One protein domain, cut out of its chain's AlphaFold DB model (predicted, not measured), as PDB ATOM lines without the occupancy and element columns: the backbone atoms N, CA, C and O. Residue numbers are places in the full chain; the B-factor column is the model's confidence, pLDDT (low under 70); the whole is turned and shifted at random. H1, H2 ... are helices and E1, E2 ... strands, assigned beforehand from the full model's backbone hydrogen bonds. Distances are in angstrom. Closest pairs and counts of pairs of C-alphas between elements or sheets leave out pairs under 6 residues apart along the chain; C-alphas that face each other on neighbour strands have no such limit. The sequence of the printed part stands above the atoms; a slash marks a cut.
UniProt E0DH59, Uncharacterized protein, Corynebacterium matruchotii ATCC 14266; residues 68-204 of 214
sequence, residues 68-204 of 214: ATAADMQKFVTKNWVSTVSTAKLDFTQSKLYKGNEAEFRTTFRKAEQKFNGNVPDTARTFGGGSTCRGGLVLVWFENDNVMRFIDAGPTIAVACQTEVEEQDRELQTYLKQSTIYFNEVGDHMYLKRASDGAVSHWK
ATOM      1  N   ALA A  68     118.504 103.419 173.058       97.38
ATOM      2  CA  ALA A  68     118.535 102.713 174.333       97.38
ATOM      3  C   ALA A  68     119.897 102.857 175.029       97.38
ATOM      4  O   ALA A  68     120.948 102.613 174.428       97.38
ATOM      5  N   THR A  69     119.856 103.257 176.298       96.12
ATOM      6  CA  THR A  69     121.009 103.306 177.199       96.12
ATOM      7  C   THR A  69     121.274 101.931 177.817       96.12
ATOM      8  O   THR A  69     120.454 101.019 177.720       96.12
ATOM      9  N   ALA A  70     122.385 101.779 178.542       93.94
ATOM     10  CA  ALA A  70     122.648 100.553 179.296       93.94
ATOM     11  C   ALA A  70     121.520 100.221 180.297       93.94
ATOM     12  O   ALA A  70     121.151  99.056 180.439       93.94
ATOM     13  N   ALA A  71     120.936 101.228 180.958       94.19
ATOM     14  CA  ALA A  71     119.827 101.036 181.895       94.19
ATOM     15  C   ALA A  71     118.544 100.584 181.177       94.19
ATOM     16  O   ALA A  71     117.879  99.647 181.628       94.19
ATOM     17  N   ASP A  72     118.242 101.189 180.027       96.50
ATOM     18  CA  ASP A  72     117.111 100.782 179.191       96.50
ATOM     19  C   ASP A  72     117.271  99.338 178.720       96.50
ATOM     20  O   ASP A  72     116.329  98.552 178.779       96.50
ATOM     21  N   MET A  73     118.483  98.953 178.322       95.19
ATOM     22  CA  MET A  73     118.776  97.592 177.886       95.19
ATOM     23  C   MET A  73     118.648  96.572 179.018       95.19
ATOM     24  O   MET A  73     118.114  95.489 178.781       95.19
ATOM     25  N   GLN A  74     119.038  96.911 180.254       93.44
ATOM     26  CA  GLN A  74     118.770  96.058 181.423       93.44
ATOM     27  C   GLN A  74     117.264  95.844 181.636       93.44
ATOM     28  O   GLN A  74     116.831  94.732 181.944       93.44
ATOM     29  N   LYS A  75     116.445  96.879 181.421       92.88
ATOM     30  CA  LYS A  75     114.981  96.757 181.458       92.88
ATOM     31  C   LYS A  75     114.456  95.935 180.278       92.88
ATOM     32  O   LYS A  75     113.627  95.053 180.480       92.88
ATOM     33  N   PHE A  76     114.955  96.173 179.066       94.19
ATOM     34  CA  PHE A  76     114.553  95.474 177.846       94.19
ATOM     35  C   PHE A  76     114.673  93.955 178.002       94.19
ATOM     36  O   PHE A  76     113.692  93.234 177.830       94.19
ATOM     37  N   VAL A  77     115.855  93.485 178.413       93.75
ATOM     38  CA  VAL A  77     116.213  92.057 178.475       93.75
ATOM     39  C   VAL A  77     115.720  91.325 179.726       93.75
ATOM     40  O   VAL A  77     116.115  90.183 179.961       93.75
ATOM     41  N   THR A  78     114.898  91.962 180.560       92.31
ATOM     42  CA  THR A  78     114.343  91.355 181.786       92.31
ATOM     43  C   THR A  78     112.821  91.428 181.852       92.31
ATOM     44  O   THR A  78     112.216  90.988 182.832       92.31
ATOM     45  N   LYS A  79     112.185  92.000 180.827       93.81
ATOM     46  CA  LYS A  79     110.750  92.271 180.804       93.81
ATOM     47  C   LYS A  79     110.086  91.677 179.571       93.81
ATOM     48  O   LYS A  79     110.742  91.254 178.624       93.81
ATOM     49  N   ASN A  80     108.762  91.636 179.620       93.19
ATOM     50  CA  ASN A  80     107.935  91.275 178.485       93.19
ATOM     51  C   ASN A  80     107.421  92.550 177.811       93.19
ATOM     52  O   ASN A  80     106.999  93.489 178.490       93.19
ATOM     53  N   TRP A  81     107.453  92.562 176.486       94.12
ATOM     54  CA  TRP A  81     107.003  93.664 175.651       94.12
ATOM     55  C   TRP A  81     105.908  93.175 174.721       94.12
ATOM     56  O   TRP A  81     106.067  92.155 174.054       94.12
ATOM     57  N   VAL A  82     104.810  93.918 174.652       92.06
ATOM     58  CA  VAL A  82     103.695  93.613 173.755       92.06
ATOM     59  C   VAL A  82     103.586  94.694 172.693       92.06
ATOM     60  O   VAL A  82     103.763  95.882 172.977       92.06
ATOM     61  N   SER A  83     103.320  94.276 171.461       89.88
ATOM     62  CA  SER A  83     103.063  95.204 170.365       89.88
ATOM     63  C   SER A  83     101.841  96.065 170.689       89.88
ATOM     64  O   SER A  83     100.876  95.596 171.297       89.88
ATOM     65  N   THR A  84     101.869  97.341 170.305       89.56
ATOM     66  CA  THR A  84     100.715  98.237 170.486       89.56
ATOM     67  C   THR A  84      99.662  98.081 169.390       89.56
ATOM     68  O   THR A  84      98.546  98.571 169.544       89.56
ATOM     69  N   VAL A  85      99.996  97.368 168.311       82.88
ATOM     70  CA  VAL A  85      99.167  97.232 167.102       82.88
ATOM     71  C   VAL A  85      98.935  95.775 166.681       82.88
ATOM     72  O   VAL A  85      98.255  95.516 165.691       82.88
ATOM     73  N   SER A  86      99.492  94.803 167.412       79.25
ATOM     74  CA  SER A  86      99.342  93.372 167.122       79.25
ATOM     75  C   SER A  86      99.370  92.510 168.384       79.25
ATOM     76  O   SER A  86      99.616  92.995 169.486       79.25
ATOM     77  N   THR A  87      99.158  91.201 168.224       79.69
ATOM     78  CA  THR A  87      99.268  90.222 169.318       79.69
ATOM     79  C   THR A  87     100.705  89.758 169.583       79.69
ATOM     80  O   THR A  87     100.924  88.894 170.433       79.69
ATOM     81  N   ALA A  88     101.691  90.312 168.868       84.50
ATOM     82  CA  ALA A  88     103.087  89.928 169.008       84.50
ATOM     83  C   ALA A  88     103.650  90.266 170.394       84.50
ATOM     84  O   ALA A  88     103.349  91.319 170.969       84.50
ATOM     85  N   LYS A  89     104.526  89.389 170.893       88.25
ATOM     86  CA  LYS A  89     105.215  89.556 172.179       88.25
ATOM     87  C   LYS A  89     106.717  89.298 172.057       88.25
ATOM     88  O   LYS A  89     107.135  88.457 171.258       88.25
ATOM     89  N   LEU A  90     107.500  89.988 172.887       92.75
ATOM     90  CA  LEU A  90     108.920  89.734 173.139       92.75
ATOM     91  C   LEU A  90     109.112  89.509 174.644       92.75
ATOM     92  O   LEU A  90     109.191  90.459 175.424       92.75
ATOM     93  N   ASP A  91     109.164  88.248 175.051       92.19
ATOM     94  CA  ASP A  91     109.236  87.824 176.442       92.19
ATOM     95  C   ASP A  91     110.667  87.453 176.846       92.19
ATOM     96  O   ASP A  91     111.161  86.355 176.569       92.19
ATOM     97  N   PHE A  92     111.334  88.375 177.541       93.00
ATOM     98  CA  PHE A  92     112.662  88.148 178.105       93.00
ATOM     99  C   PHE A  92     112.644  87.706 179.578       93.00
ATOM    100  O   PHE A  92     113.712  87.586 180.185       93.00
ATOM    101  N   THR A  93     111.478  87.447 180.180       89.19
ATOM    102  CA  THR A  93     111.378  87.122 181.618       89.19
ATOM    103  C   THR A  93     112.112  85.832 181.987       89.19
ATOM    104  O   THR A  93     112.685  85.735 183.069       89.19
ATOM    105  N   GLN A  94     112.163  84.874 181.058       87.69
ATOM    106  CA  GLN A  94     112.926  83.627 181.176       87.69
ATOM    107  C   GLN A  94     114.200  83.635 180.316       87.69
ATOM    108  O   GLN A  94     114.726  82.578 179.963       87.69
ATOM    109  N   SER A  95     114.689  84.819 179.931       90.94
ATOM    110  CA  SER A  95     115.867  84.922 179.070       90.94
ATOM    111  C   SER A  95     117.103  84.323 179.736       90.94
ATOM    112  O   SER A  95     117.414  84.597 180.896       90.94
ATOM    113  N   LYS A  96     117.858  83.540 178.966       92.00
ATOM    114  CA  LYS A  96     119.149  82.986 179.380       92.00
ATOM    115  C   LYS A  96     120.256  83.580 178.527       92.00
ATOM    116  O   LYS A  96     120.077  83.726 177.320       92.00
ATOM    117  N   LEU A  97     121.394  83.891 179.142       94.06
ATOM    118  CA  LEU A  97     122.623  84.184 178.404       94.06
ATOM    119  C   LEU A  97     123.143  82.898 177.755       94.06
ATOM    120  O   LEU A  97     123.104  81.833 178.375       94.06
ATOM    121  N   TYR A  98     123.637  83.014 176.523       92.69
ATOM    122  CA  TYR A  98     124.285  81.913 175.810       92.69
ATOM    123  C   TYR A  98     125.530  81.440 176.567       92.69
ATOM    124  O   TYR A  98     125.686  80.246 176.824       92.69
ATOM    125  N   LYS A  99     126.393  82.383 176.972       90.62
ATOM    126  CA  LYS A  99     127.593  82.076 177.754       90.62
ATOM    127  C   LYS A  99     127.224  81.512 179.125       90.62
ATOM    128  O   LYS A  99     126.389  82.079 179.828       90.62
ATOM    129  N   GLY A 100     127.850  80.397 179.489       90.38
ATOM    130  CA  GLY A 100     127.518  79.612 180.679       90.38
ATOM    131  C   GLY A 100     126.371  78.610 180.490       90.38
ATOM    132  O   GLY A 100     126.108  77.832 181.404       90.38
ATOM    133  N   ASN A 101     125.700  78.596 179.331       92.62
ATOM    134  CA  ASN A 101     124.651  77.630 178.978       92.62
ATOM    135  C   ASN A 101     124.879  77.008 177.586       92.62
ATOM    136  O   ASN A 101     123.957  76.463 176.980       92.62
ATOM    137  N   GLU A 102     126.098  77.059 177.049       90.69
ATOM    138  CA  GLU A 102     126.419  76.753 175.648       90.69
ATOM    139  C   GLU A 102     125.929  75.360 175.224       90.69
ATOM    140  O   GLU A 102     125.431  75.175 174.116       90.69
ATOM    141  N   ALA A 103     126.020  74.374 176.123       89.50
ATOM    142  CA  ALA A 103     125.535  73.020 175.872       89.50
ATOM    143  C   ALA A 103     124.012  72.957 175.666       89.50
ATOM    144  O   ALA A 103     123.562  72.295 174.732       89.50
ATOM    145  N   GLU A 104     123.230  73.669 176.482       88.19
ATOM    146  CA  GLU A 104     121.774  73.782 176.320       88.19
ATOM    147  C   GLU A 104     121.453  74.459 174.983       88.19
ATOM    148  O   GLU A 104     120.668  73.947 174.180       88.19
ATOM    149  N   PHE A 105     122.141  75.563 174.687       89.88
ATOM    150  CA  PHE A 105     121.938  76.313 173.455       89.88
ATOM    151  C   PHE A 105     122.306  75.522 172.206       89.88
ATOM    152  O   PHE A 105     121.586  75.626 171.223       89.88
ATOM    153  N   ARG A 106     123.346  74.683 172.219       86.94
ATOM    154  CA  ARG A 106     123.657  73.815 171.070       86.94
ATOM    155  C   ARG A 106     122.524  72.855 170.730       86.94
ATOM    156  O   ARG A 106     122.352  72.525 169.560       86.94
ATOM    157  N   THR A 107     121.752  72.398 171.718       89.12
ATOM    158  CA  THR A 107     120.627  71.488 171.449       89.12
ATOM    159  C   THR A 107     119.468  72.202 170.753       89.12
ATOM    160  O   THR A 107     118.896  71.650 169.804       89.12
ATOM    161  N   THR A 108     119.190  73.440 171.172       88.50
ATOM    162  CA  THR A 108     118.045  74.253 170.733       88.50
ATOM    163  C   THR A 108     118.355  75.124 169.508       88.50
ATOM    164  O   THR A 108     117.542  75.200 168.594       88.50
ATOM    165  N   PHE A 109     119.542  75.728 169.455       90.00
ATOM    166  CA  PHE A 109     120.031  76.683 168.449       90.00
ATOM    167  C   PHE A 109     121.262  76.135 167.722       90.00
ATOM    168  O   PHE A 109     122.373  76.671 167.793       90.00
ATOM    169  N   ARG A 110     121.072  75.011 167.029       84.19
ATOM    170  CA  ARG A 110     122.158  74.234 166.404       84.19
ATOM    171  C   ARG A 110     122.997  75.038 165.408       84.19
ATOM    172  O   ARG A 110     124.142  74.671 165.155       84.19
ATOM    173  N   LYS A 111     122.444  76.106 164.823       85.88
ATOM    174  CA  LYS A 111     123.119  76.910 163.794       85.88
ATOM    175  C   LYS A 111     123.867  78.111 164.379       85.88
ATOM    176  O   LYS A 111     124.623  78.752 163.653       85.88
ATOM    177  N   ALA A 112     123.697  78.409 165.670       85.81
ATOM    178  CA  ALA A 112     124.295  79.579 166.307       85.81
ATOM    179  C   ALA A 112     125.832  79.552 166.281       85.81
ATOM    180  O   ALA A 112     126.451  80.506 165.816       85.81
ATOM    181  N   GLU A 113     126.457  78.450 166.707       85.56
ATOM    182  CA  GLU A 113     127.924  78.331 166.707       85.56
ATOM    183  C   GLU A 113     128.502  78.334 165.287       85.56
ATOM    184  O   GLU A 113     129.544  78.943 165.052       85.56
ATOM    185  N   GLN A 114     127.808  77.713 164.327       85.62
ATOM    186  CA  GLN A 114     128.230  77.692 162.922       85.62
ATOM    187  C   GLN A 114     128.267  79.102 162.330       85.62
ATOM    188  O   GLN A 114     129.209  79.449 161.627       85.62
ATOM    189  N   LYS A 115     127.264  79.927 162.647       86.62
ATOM    190  CA  LYS A 115     127.162  81.308 162.162       86.62
ATOM    191  C   LYS A 115     128.302  82.207 162.646       86.62
ATOM    192  O   LYS A 115     128.646  83.159 161.954       86.62
ATOM    193  N   PHE A 116     128.862  81.914 163.817       85.38
ATOM    194  CA  PHE A 116     129.921  82.710 164.444       85.38
ATOM    195  C   PHE A 116     131.267  81.982 164.530       85.38
ATOM    196  O   PHE A 116     132.160  82.433 165.244       85.38
ATOM    197  N   ASN A 117     131.432  80.851 163.838       86.25
ATOM    198  CA  ASN A 117     132.634  80.013 163.904       86.25
ATOM    199  C   ASN A 117     133.077  79.711 165.355       86.25
ATOM    200  O   ASN A 117     134.264  79.746 165.674       86.25
ATOM    201  N   GLY A 118     132.115  79.462 166.249       80.50
ATOM    202  CA  GLY A 118     132.337  79.210 167.678       80.50
ATOM    203  C   GLY A 118     132.466  80.459 168.563       80.50
ATOM    204  O   GLY A 118     132.400  80.336 169.782       80.50
ATOM    205  N   ASN A 119     132.567  81.661 167.992       87.94
ATOM    206  CA  ASN A 119     132.734  82.918 168.734       87.94
ATOM    207  C   ASN A 119     131.403  83.664 168.906       87.94
ATOM    208  O   ASN A 119     131.236  84.791 168.435       87.94
ATOM    209  N   VAL A 120     130.427  83.021 169.547       90.56
ATOM    210  CA  VAL A 120     129.119  83.641 169.808       90.56
ATOM    211  C   VAL A 120     129.279  84.825 170.789       90.56
ATOM    212  O   VAL A 120     129.939  84.661 171.818       90.56
ATOM    213  N   PRO A 121     128.683  86.003 170.510       92.69
ATOM    214  CA  PRO A 121     128.820  87.198 171.350       92.69
ATOM    215  C   PRO A 121     128.333  87.025 172.798       92.69
ATOM    216  O   PRO A 121     127.341  86.352 173.057       92.69
ATOM    217  N   ASP A 122     128.975  87.712 173.744       91.81
ATOM    218  CA  ASP A 122     128.677  87.661 175.189       91.81
ATOM    219  C   ASP A 122     127.275  88.166 175.535       91.81
ATOM    220  O   ASP A 122     126.671  87.737 176.516       91.81
ATOM    221  N   THR A 123     126.746  89.067 174.708       93.19
ATOM    222  CA  THR A 123     125.395  89.621 174.837       93.19
ATOM    223  C   THR A 123     124.324  88.704 174.251       93.19
ATOM    224  O   THR A 123     123.136  89.024 174.337       93.19
ATOM    225  N   ALA A 124     124.719  87.574 173.648       94.50
ATOM    226  CA  ALA A 124     123.784  86.638 173.054       94.50
ATOM    227  C   ALA A 124     122.878  86.020 174.121       94.50
ATOM    228  O   ALA A 124     123.347  85.473 175.123       94.50
ATOM    229  N   ARG A 125     121.566  86.094 173.902       95.06
ATOM    230  CA  ARG A 125     120.561  85.577 174.829       95.06
ATOM    231  C   ARG A 125     119.245  85.238 174.151       95.06
ATOM    232  O   ARG A 125     118.968  85.687 173.038       95.06
ATOM    233  N   THR A 126     118.429  84.458 174.851       93.94
ATOM    234  CA  THR A 126     117.094  84.083 174.378       93.94
ATOM    235  C   THR A 126     116.011  85.077 174.752       93.94
ATOM    236  O   THR A 126     116.112  85.780 175.753       93.94
ATOM    237  N   PHE A 127     114.924  85.042 173.994       92.94
ATOM    238  CA  PHE A 127     113.596  85.437 174.451       92.94
ATOM    239  C   PHE A 127     112.544  84.520 173.827       92.94
ATOM    240  O   PHE A 127     112.794  83.895 172.794       92.94
ATOM    241  N   GLY A 128     111.378  84.419 174.458       88.94
ATOM    242  CA  GLY A 128     110.198  83.808 173.853       88.94
ATOM    243  C   GLY A 128     109.430  84.860 173.065       88.94
ATOM    244  O   GLY A 128     109.151  85.933 173.586       88.94
ATOM    245  N   GLY A 129     109.088  84.609 171.809       81.00
ATOM    246  CA  GLY A 129     108.351  85.607 171.045       81.00
ATOM    247  C   GLY A 129     107.875  85.134 169.687       81.00
ATOM    248  O   GLY A 129     108.124  84.002 169.278       81.00
ATOM    249  N   GLY A 130     107.152  86.019 169.013       74.12
ATOM    250  CA  GLY A 130     106.438  85.727 167.772       74.12
ATOM    251  C   GLY A 130     105.006  86.252 167.818       74.12
ATOM    252  O   GLY A 130     104.559  86.809 168.826       74.12
ATOM    253  N   SER A 131     104.281  86.071 166.719       66.81
ATOM    254  CA  SER A 131     102.818  86.142 166.739       66.81
ATOM    255  C   SER A 131     102.236  85.002 167.592       66.81
ATOM    256  O   SER A 131     102.870  83.958 167.769       66.81
ATOM    257  N   THR A 132     101.012  85.162 168.105       64.38
ATOM    258  CA  THR A 132     100.335  84.188 168.993       64.38
ATOM    259  C   THR A 132     100.269  82.755 168.459       64.38
ATOM    260  O   THR A 132     100.090  81.827 169.238       64.38
ATOM    261  N   CYS A 133     100.420  82.556 167.152       68.62
ATOM    262  CA  CYS A 133     100.313  81.254 166.501       68.62
ATOM    263  C   CYS A 133     101.640  80.719 165.920       68.62
ATOM    264  O   CYS A 133     101.691  79.571 165.476       68.62
ATOM    265  N   ARG A 134     102.718  81.520 165.952       70.19
ATOM    266  CA  ARG A 134     104.089  81.123 165.572       70.19
ATOM    267  C   ARG A 134     105.115  81.470 166.654       70.19
ATOM    268  O   ARG A 134     106.267  81.791 166.365       70.19
ATOM    269  N   GLY A 135     104.698  81.377 167.914       71.75
ATOM    270  CA  GLY A 135     105.572  81.583 169.062       71.75
ATOM    271  C   GLY A 135     106.739  80.592 169.075       71.75
ATOM    272  O   GLY A 135     106.570  79.387 168.857       71.75
ATOM    273  N   GLY A 136     107.938  81.099 169.341       81.31
ATOM    274  CA  GLY A 136     109.141  80.289 169.457       81.31
ATOM    275  C   GLY A 136     110.188  80.932 170.351       81.31
ATOM    276  O   GLY A 136     110.088  82.095 170.744       81.31
ATOM    277  N   LEU A 137     111.214  80.151 170.673       88.75
ATOM    278  CA  LEU A 137     112.395  80.669 171.346       88.75
ATOM    279  C   LEU A 137     113.335  81.268 170.297       88.75
ATOM    280  O   LEU A 137     113.704  80.597 169.335       88.75
ATOM    281  N   VAL A 138     113.740  82.517 170.479       91.50
ATOM    282  CA  VAL A 138     114.609  83.242 169.548       91.50
ATOM    283  C   VAL A 138     115.931  83.545 170.235       91.50
ATOM    284  O   VAL A 138     115.937  83.935 171.400       91.50
ATOM    285  N   LEU A 139     117.046  83.384 169.521       93.81
ATOM    286  CA  LEU A 139     118.371  83.795 169.969       93.81
ATOM    287  C   LEU A 139     118.797  85.063 169.232       93.81
ATOM    288  O   LEU A 139     118.896  85.092 168.001       93.81
ATOM    289  N   VAL A 140     119.097  86.101 170.004       94.94
ATOM    290  CA  VAL A 140     119.614  87.384 169.517       94.94
ATOM    291  C   VAL A 140     120.892  87.748 170.247       94.94
ATOM    292  O   VAL A 140     121.182  87.199 171.303       94.94
ATOM    293  N   TRP A 141     121.631  88.706 169.705       95.56
ATOM    294  CA  TRP A 141     122.664  89.442 170.427       95.56
ATOM    295  C   TRP A 141     122.475  90.940 170.223       95.56
ATOM    296  O   TRP A 141     121.720  91.365 169.343       95.56
ATOM    297  N   PHE A 142     123.155  91.723 171.052       95.38
ATOM    298  CA  PHE A 142     123.103  93.178 171.010       95.38
ATOM    299  C   PHE A 142     124.486  93.706 170.646       95.38
ATOM    300  O   PHE A 142     125.440  93.539 171.407       95.38
ATOM    301  N   GLU A 143     124.588  94.284 169.453       93.69
ATOM    302  CA  GLU A 143     125.773  94.984 168.964       93.69
ATOM    303  C   GLU A 143     125.714  96.450 169.403       93.69
ATOM    304  O   GLU A 143     124.653  97.072 169.334       93.69
ATOM    305  N   ASN A 144     126.847  97.004 169.848       91.56
ATOM    306  CA  ASN A 144     126.939  98.371 170.383       91.56
ATOM    307  C   ASN A 144     125.874  98.649 171.464       91.56
ATOM    308  O   ASN A 144     125.270  99.717 171.496       91.56
ATOM    309  N   ASP A 145     125.607  97.636 172.292       88.75
ATOM    310  CA  ASP A 145     124.628  97.590 173.383       88.75
ATOM    311  C   ASP A 145     123.144  97.709 172.997       88.75
ATOM    312  O   ASP A 145     122.313  97.154 173.709       88.75
ATOM    313  N   ASN A 146     122.774  98.339 171.878       95.25
ATOM    314  CA  ASN A 146     121.370  98.627 171.543       95.25
ATOM    315  C   ASN A 146     120.916  98.210 170.136       95.25
ATOM    316  O   ASN A 146     119.762  98.453 169.765       95.25
ATOM    317  N   VAL A 147     121.783  97.586 169.336       96.75
ATOM    318  CA  VAL A 147     121.410  97.049 168.022       96.75
ATOM    319  C   VAL A 147     121.144  95.558 168.154       96.75
ATOM    320  O   VAL A 147     122.063  94.743 168.199       96.75
ATOM    321  N   MET A 148     119.867  95.192 168.194       96.31
ATOM    322  CA  MET A 148     119.454  93.796 168.208       96.31
ATOM    323  C   MET A 148     119.759  93.141 166.865       96.31
ATOM    324  O   MET A 148     119.432  93.677 165.803       96.31
ATOM    325  N   ARG A 149     120.346  91.950 166.926       94.56
ATOM    326  CA  ARG A 149     120.692  91.127 165.773       94.56
ATOM    327  C   ARG A 149     120.228  89.697 165.986       94.56
ATOM    328  O   ARG A 149     120.580  89.055 166.976       94.56
ATOM    329  N   PHE A 150     119.508  89.169 165.007       92.62
ATOM    330  CA  PHE A 150     119.103  87.769 164.995       92.62
ATOM    331  C   PHE A 150     120.306  86.835 164.825       92.62
ATOM    332  O   PHE A 150     121.139  87.029 163.930       92.62
ATOM    333  N   ILE A 151     120.368  85.773 165.628       92.44
ATOM    334  CA  ILE A 151     121.334  84.682 165.475       92.44
ATOM    335  C   ILE A 151     120.653  83.485 164.826       92.44
ATOM    336  O   ILE A 151     120.991  83.165 163.684       92.44
ATOM    337  N   ASP A 152     119.720  82.872 165.553       90.62
ATOM    338  CA  ASP A 152     119.047  81.616 165.225       90.62
ATOM    339  C   ASP A 152     117.680  81.562 165.932       90.62
ATOM    340  O   ASP A 152     117.419  82.316 166.872       90.62
ATOM    341  N   ALA A 153     116.807  80.662 165.490       87.75
ATOM    342  CA  ALA A 153     115.526  80.389 166.131       87.75
ATOM    343  C   ALA A 153     115.473  78.917 166.546       87.75
ATOM    344  O   ALA A 153     115.896  78.033 165.801       87.75
ATOM    345  N   GLY A 154     114.962  78.671 167.746       84.19
ATOM    346  CA  GLY A 154     114.708  77.336 168.252       84.19
ATOM    347  C   GLY A 154     113.446  76.732 167.631       84.19
ATOM    348  O   GLY A 154     112.864  77.293 166.699       84.19
ATOM    349  N   PRO A 155     112.990  75.585 168.156       78.62
ATOM    350  CA  PRO A 155     111.724  74.994 167.753       78.62
ATOM    351  C   PRO A 155     110.572  75.991 167.930       78.62
ATOM    352  O   PRO A 155     110.435  76.623 168.979       78.62
ATOM    353  N   THR A 156     109.747  76.122 166.897       74.00
ATOM    354  CA  THR A 156     108.527  76.929 166.915       74.00
ATOM    355  C   THR A 156     107.317  76.035 167.146       74.00
ATOM    356  O   THR A 156     107.237  74.921 166.624       74.00
ATOM    357  N   ILE A 157     106.349  76.535 167.911       67.81
ATOM    358  CA  ILE A 157     105.019  75.936 167.967       67.81
ATOM    359  C   ILE A 157     104.230  76.595 166.840       67.81
ATOM    360  O   ILE A 157     103.822  77.746 166.951       67.81
ATOM    361  N   ALA A 158     104.085  75.890 165.719       66.88
ATOM    362  CA  ALA A 158     103.278  76.356 164.600       66.88
ATOM    363  C   ALA A 158     101.865  75.782 164.735       66.88
ATOM    364  O   ALA A 158     101.652  74.589 164.519       66.88
ATOM    365  N   VAL A 159     100.905  76.632 165.090       72.62
ATOM    366  CA  VAL A 159      99.476  76.323 164.952       72.62
ATOM    367  C   VAL A 159      98.918  77.076 163.748       72.62
ATOM    368  O   VAL A 159      99.486  78.079 163.324       72.62
ATOM    369  N   ALA A 160      97.829  76.576 163.161       71.19
ATOM    370  CA  ALA A 160      97.194  77.249 162.033       71.19
ATOM    371  C   ALA A 160      96.756  78.664 162.444       71.19
ATOM    372  O   ALA A 160      96.019  78.839 163.416       71.19
ATOM    373  N   CYS A 161      97.234  79.661 161.705       72.56
ATOM    374  CA  CYS A 161      96.904  81.067 161.891       72.56
ATOM    375  C   CYS A 161      95.910  81.523 160.820       72.56
ATOM    376  O   CYS A 161      95.888  80.976 159.717       72.56
ATOM    377  N   GLN A 162      95.168  82.592 161.104       76.69
ATOM    378  CA  GLN A 162      94.618  83.424 160.033       76.69
ATOM    379  C   GLN A 162      95.773  84.051 159.232       76.69
ATOM    380  O   GLN A 162      96.830  84.341 159.805       76.69
ATOM    381  N   THR A 163      95.577  84.253 157.927       78.94
ATOM    382  CA  THR A 163      96.595  84.773 156.995       78.94
ATOM    383  C   THR A 163      97.242  86.058 157.507       78.94
ATOM    384  O   THR A 163      98.457  86.219 157.457       78.94
ATOM    385  N   GLU A 164      96.441  86.948 158.076       76.50
ATOM    386  CA  GLU A 164      96.858  88.267 158.537       76.50
ATOM    387  C   GLU A 164      97.833  88.149 159.713       76.50
ATOM    388  O   GLU A 164      98.826  88.866 159.790       76.50
ATOM    389  N   VAL A 165      97.615  87.176 160.604       75.31
ATOM    390  CA  VAL A 165      98.525  86.907 161.726       75.31
ATOM    391  C   VAL A 165      99.858  86.339 161.221       75.31
ATOM    392  O   VAL A 165     100.911  86.657 161.776       75.31
ATOM    393  N   GLU A 166      99.852  85.556 160.135       78.44
ATOM    394  CA  GLU A 166     101.094  85.096 159.497       78.44
ATOM    395  C   GLU A 166     101.870  86.234 158.830       78.44
ATOM    396  O   GLU A 166     103.104  86.244 158.847       78.44
ATOM    397  N   GLU A 167     101.171  87.191 158.222       79.94
ATOM    398  CA  GLU A 167     101.793  88.383 157.643       79.94
ATOM    399  C   GLU A 167     102.449  89.244 158.722       79.94
ATOM    400  O   GLU A 167     103.593  89.672 158.550       79.94
ATOM    401  N   GLN A 168     101.799  89.403 159.876       77.75
ATOM    402  CA  GLN A 168     102.388  90.091 161.024       77.75
ATOM    403  C   GLN A 168     103.598  89.371 161.599       77.75
ATOM    404  O   GLN A 168     104.582  90.017 161.957       77.75
ATOM    405  N   ASP A 169     103.554  88.041 161.683       79.81
ATOM    406  CA  ASP A 169     104.713  87.259 162.103       79.81
ATOM    407  C   ASP A 169     105.894  87.500 161.162       79.81
ATOM    408  O   ASP A 169     107.006  87.803 161.593       79.81
ATOM    409  N   ARG A 170     105.630  87.455 159.855       81.75
ATOM    410  CA  ARG A 170     106.634  87.700 158.821       81.75
ATOM    411  C   ARG A 170     107.210  89.105 158.919       81.75
ATOM    412  O   ARG A 170     108.426  89.260 158.801       81.75
ATOM    413  N   GLU A 171     106.370  90.112 159.152       85.12
ATOM    414  CA  GLU A 171     106.820  91.485 159.372       85.12
ATOM    415  C   GLU A 171     107.664  91.584 160.651       85.12
ATOM    416  O   GLU A 171     108.762  92.140 160.608       85.12
ATOM    417  N   LEU A 172     107.241  90.973 161.760       86.81
ATOM    418  CA  LEU A 172     108.008  90.933 163.006       86.81
ATOM    419  C   LEU A 172     109.404  90.341 162.792       86.81
ATOM    420  O   LEU A 172     110.392  90.922 163.244       86.81
ATOM    421  N   GLN A 173     109.519  89.240 162.046       86.25
ATOM    422  CA  GLN A 173     110.821  88.642 161.740       86.25
ATOM    423  C   GLN A 173     111.765  89.633 161.040       86.25
ATOM    424  O   GLN A 173     112.981  89.564 161.228       86.25
ATOM    425  N   THR A 174     111.251  90.594 160.262       90.25
ATOM    426  CA  THR A 174     112.097  91.635 159.653       90.25
ATOM    427  C   THR A 174     112.665  92.618 160.679       90.25
ATOM    428  O   THR A 174     113.815  93.031 160.535       90.25
ATOM    429  N   TYR A 175     111.912  92.943 161.734       91.56
ATOM    430  CA  TYR A 175     112.394  93.759 162.850       91.56
ATOM    431  C   TYR A 175     113.424  92.999 163.693       91.56
ATOM    432  O   TYR A 175     114.437  93.573 164.095       91.56
ATOM    433  N   LEU A 176     113.218  91.697 163.911       89.88
ATOM    434  CA  LEU A 176     114.133  90.862 164.697       89.88
ATOM    435  C   LEU A 176     115.482  90.626 164.012       89.88
ATOM    436  O   LEU A 176     116.497  90.506 164.699       89.88
ATOM    437  N   LYS A 177     115.521  90.589 162.670       90.94
ATOM    438  CA  LYS A 177     116.775  90.452 161.908       90.94
ATOM    439  C   LYS A 177     117.807  91.483 162.344       90.94
ATOM    440  O   LYS A 177     118.947  91.118 162.639       90.94
ATOM    441  N   GLN A 178     117.394  92.747 162.352       94.50
ATOM    442  CA  GLN A 178     118.246  93.868 162.701       94.50
ATOM    443  C   GLN A 178     117.419  95.118 163.010       94.50
ATOM    444  O   GLN A 178     116.845  95.722 162.098       94.50
ATOM    445  N   SER A 179     117.450  95.557 164.268       96.94
ATOM    446  CA  SER A 179     116.845  96.826 164.680       96.94
ATOM    447  C   SER A 179     117.668  97.533 165.744       96.94
ATOM    448  O   SER A 179     118.206  96.897 166.647       96.94
ATOM    449  N   THR A 180     117.720  98.859 165.663       97.81
ATOM    450  CA  THR A 180     118.195  99.694 166.771       97.81
ATOM    451  C   THR A 180     117.036  99.945 167.727       97.81
ATOM    452  O   THR A 180     115.933 100.276 167.284       97.81
ATOM    453  N   ILE A 181     117.284  99.781 169.022       97.81
ATOM    454  CA  ILE A 181     116.272  99.919 170.068       97.81
ATOM    455  C   ILE A 181     116.254 101.366 170.570       97.81
ATOM    456  O   ILE A 181     117.299 101.945 170.875       97.81
ATOM    457  N   TYR A 182     115.057 101.933 170.664       97.94
ATOM    458  CA  TYR A 182     114.792 103.254 171.228       97.94
ATOM    459  C   TYR A 182     113.760 103.146 172.344       97.94
ATOM    460  O   TYR A 182     112.944 102.226 172.353       97.94
ATOM    461  N   PHE A 183     113.772 104.111 173.252       97.94
ATOM    462  CA  PHE A 183     112.827 104.214 174.356       97.94
ATOM    463  C   PHE A 183     112.212 105.607 174.407       97.94
ATOM    464  O   PHE A 183     112.766 106.565 173.867       97.94
ATOM    465  N   ASN A 184     111.047 105.711 175.043       96.56
ATOM    466  CA  ASN A 184     110.576 106.995 175.550       96.56
ATOM    467  C   ASN A 184     111.298 107.351 176.860       96.56
ATOM    468  O   ASN A 184     111.915 106.499 177.493       96.56
ATOM    469  N   GLU A 185     111.151 108.596 177.307       93.06
ATOM    470  CA  GLU A 185     111.786 109.105 178.530       93.06
ATOM    471  C   GLU A 185     111.472 108.272 179.791       93.06
ATOM    472  O   GLU A 185     112.343 108.049 180.626       93.06
ATOM    473  N   VAL A 186     110.242 107.756 179.914       92.56
ATOM    474  CA  VAL A 186     109.785 106.937 181.061       92.56
ATOM    475  C   VAL A 186     110.282 105.481 180.976       92.56
ATOM    476  O   VAL A 186     110.362 104.756 181.974       92.56
ATOM    477  N   GLY A 187     110.618 105.026 179.773       93.44
ATOM    478  CA  GLY A 187     111.098 103.683 179.483       93.44
ATOM    479  C   GLY A 187     110.027 102.584 179.526       93.44
ATOM    480  O   GLY A 187     110.371 101.410 179.666       93.44
ATOM    481  N   ASP A 188     108.736 102.910 179.530       94.94
ATOM    482  CA  ASP A 188     107.606 101.963 179.467       94.94
ATOM    483  C   ASP A 188     107.124 101.696 178.031       94.94
ATOM    484  O   ASP A 188     106.389 100.738 177.788       94.94
ATOM    485  N   HIS A 189     107.622 102.472 177.071       95.94
ATOM    486  CA  HIS A 189     107.482 102.223 175.647       95.94
ATOM    487  C   HIS A 189     108.850 102.047 175.001       95.94
ATOM    488  O   HIS A 189     109.785 102.805 175.269       95.94
ATOM    489  N   MET A 190     108.943 101.072 174.103       96.38
ATOM    490  CA  MET A 190     110.135 100.852 173.296       96.38
ATOM    491  C   MET A 190     109.787 100.761 171.818       96.38
ATOM    492  O   MET A 190     108.649 100.472 171.431       96.38
ATOM    493  N   TYR A 191     110.788 101.045 170.994       96.81
ATOM    494  CA  TYR A 191     110.651 101.103 169.556       96.81
ATOM    495  C   TYR A 191     111.799 100.362 168.889       96.81
ATOM    496  O   TYR A 191     112.968 100.595 169.207       96.81
ATOM    497  N   LEU A 192     111.477  99.497 167.930       96.50
ATOM    498  CA  LEU A 192     112.484  98.851 167.094       96.50
ATOM    499  C   LEU A 192     112.537  99.583 165.761       96.50
ATOM    500  O   LEU A 192     111.594  99.511 164.975       96.50
ATOM    501  N   LYS A 193     113.642 100.281 165.501       96.94
ATOM    502  CA  LYS A 193     113.895 100.917 164.208       96.94
ATOM    503  C   LYS A 193     114.633  99.943 163.298       96.94
ATOM    504  O   LYS A 193     115.818  99.671 163.509       96.94
ATOM    505  N   ARG A 194     113.932  99.437 162.287       95.12
ATOM    506  CA  ARG A 194     114.439  98.477 161.308       95.12
ATOM    507  C   ARG A 194     115.539  99.111 160.463       95.12
ATOM    508  O   ARG A 194     115.390 100.218 159.951       95.12
ATOM    509  N   ALA A 195     116.655  98.405 160.296       92.88
ATOM    510  CA  ALA A 195     117.813  98.977 159.605       92.88
ATOM    511  C   ALA A 195     117.666  99.074 158.079       92.88
ATOM    512  O   ALA A 195     118.360  99.880 157.468       92.88
ATOM    513  N   SER A 196     116.805  98.264 157.454       91.19
ATOM    514  CA  SER A 196     116.681  98.211 155.990       91.19
ATOM    515  C   SER A 196     116.005  99.440 155.384       91.19
ATOM    516  O   SER A 196     116.355  99.843 154.283       91.19
ATOM    517  N   ASP A 197     115.025 100.007 156.081       92.00
ATOM    518  CA  ASP A 197     114.147 101.068 155.573       92.00
ATOM    519  C   ASP A 197     113.810 102.136 156.624       92.00
ATOM    520  O   ASP A 197     113.106 103.098 156.329       92.00
ATOM    521  N   GLY A 198     114.308 101.994 157.855       92.62
ATOM    522  CA  GLY A 198     114.038 102.931 158.940       92.62
ATOM    523  C   GLY A 198     112.629 102.837 159.520       92.62
ATOM    524  O   GLY A 198     112.298 103.677 160.358       92.62
ATOM    525  N   ALA A 199     111.824 101.846 159.118       93.31
ATOM    526  CA  ALA A 199     110.498 101.619 159.680       93.31
ATOM    527  C   ALA A 199     110.582 101.355 161.189       93.31
ATOM    528  O   ALA A 199     111.557 100.776 161.676       93.31
ATOM    529  N   VAL A 200     109.574 101.798 161.938       94.88
ATOM    530  CA  VAL A 200     109.587 101.759 163.403       94.88
ATOM    531  C   VAL A 200     108.428 100.920 163.904       94.88
ATOM    532  O   VAL A 200     107.289 101.259 163.617       94.88
ATOM    533  N   SER A 201     108.699  99.882 164.696       94.38
ATOM    534  CA  SER A 201     107.644  99.183 165.436       94.38
ATOM    535  C   SER A 201     107.534  99.670 166.865       94.38
ATOM    536  O   SER A 201     108.549  99.980 167.488       94.38
ATOM    537  N   HIS A 202     106.303  99.752 167.371       94.81
ATOM    538  CA  HIS A 202     105.982 100.291 168.692       94.81
ATOM    539  C   HIS A 202     105.516  99.199 169.645       94.81
ATOM    540  O   HIS A 202     104.657  98.373 169.331       94.81
ATOM    541  N   TRP A 203     106.084  99.235 170.843       95.19
ATOM    542  CA  TRP A 203     105.863  98.248 171.873       95.19
ATOM    543  C   TRP A 203     105.673  98.931 173.218       95.19
ATOM    544  O   TRP A 203     106.264  99.977 173.501       95.19
ATOM    545  N   LYS A 204     104.859  98.314 174.065       95.62
ATOM    546  CA  LYS A 204     104.659  98.727 175.450       95.62
ATOM    547  C   LYS A 204     105.111  97.626 176.394       95.62
ATOM    548  O   LYS A 204     105.042  96.438 176.062       95.62
TER     549      LYS A 204
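What this domain is: This is residues 68 to 204 of the 214 residues of an uncharacterized protein of Corynebacterium matruchotii ATCC 14266 (UniProt E0DH59). Eight strands ring one axis as a closed barrel, with the longest helix, H4, lying outside across one end and the short H1 near the other end. H2 and H3 form a short helical excursion on the outside of the barrel, H2 over E4 and only just over E5, with 3 of its C-alphas falling on E5, and H3 beside the strands, only just over none of them, with 2 of its C-alphas falling on E5. The printed part has 137 residues, in the order H1 E1 E2 H2 H3 E3 E4 E5 H4 E6 E7 E8; the ring runs E1 to E8 and back to E1, antiparallel throughout. E3 E4 E5 and E6 E7 E8 are meanders, each strand the antiparallel neighbour of the one before. The class is mixed, helices and strands, and the whole is compact, with a radius of gyration of the C-alphas of 14.4 A and spans of 38 by 37 by 28 A.

How they stand to each other: H1, residues 70 to 76, runs across E6, residues 178 to 183, at a height over the sheet of 8.2 A; their closest C-alphas, of Asp 72 and Phe 183, are 7.3 A apart. E1, residues 80 to 83, and E2, residues 89 to 91, form a hairpin, with N 81 and O 90 within hydrogen-bond range at 2.9 A. H2, residues 102 to 108, and H3, residues 112 to 115, are close but not clearly touching, the closest C-alphas, of Arg 106 and Ala 112, being 7.5 A apart. E3, residues 125 to 130, pairs with E2 through N 91 and O 128, 2.7 A, and forms a hairpin with E4, residues 136 to 143, through N 127 and O 138, 3.0 A. E5, residues 147 to 156, bends by 58 degrees at residue 152; it pairs with E4 through N 149 and O 141, 2.8 A, and with E6 through N 148 and O 179, 2.8 A. H4, residues 163 to 177, lies outside the barrel at a height over the sheet of 9.2 A; its closest C-alphas to E5, of Lys 177 and Phe 150, are 4.7 A apart. E7, residues 189 to 194, pairs with E6 through N 191 and O 182, 2.8 A, and with E8, residues 200 to 204, through N 201 and O 192, 2.9 A. N 204 and O 82, 2.9 A, close the ring from E8 to E1. Every O i to N i+4 pair is within hydrogen-bond range in H1 and H4, 2 of 3 in H2, and H3 is too short for one.

Where its parts are: H1 begins at C-alpha 70, (122.648, 100.553, 179.296). From first to last C-alpha, E4 measures 22.2 A, E5 23.9 A and H4 21.5 A. E8 ends at C-alpha 204, (104.659, 98.727, 175.450).

The domain as a whole: The two C-alphas farthest apart, of Gly 100 and Thr 163, are 39.3 A apart. The printed part has no cut and no long link. The model's mean pLDDT over the printed part is 88.7; residues 131 to 133 and 157 to 158 are under 70.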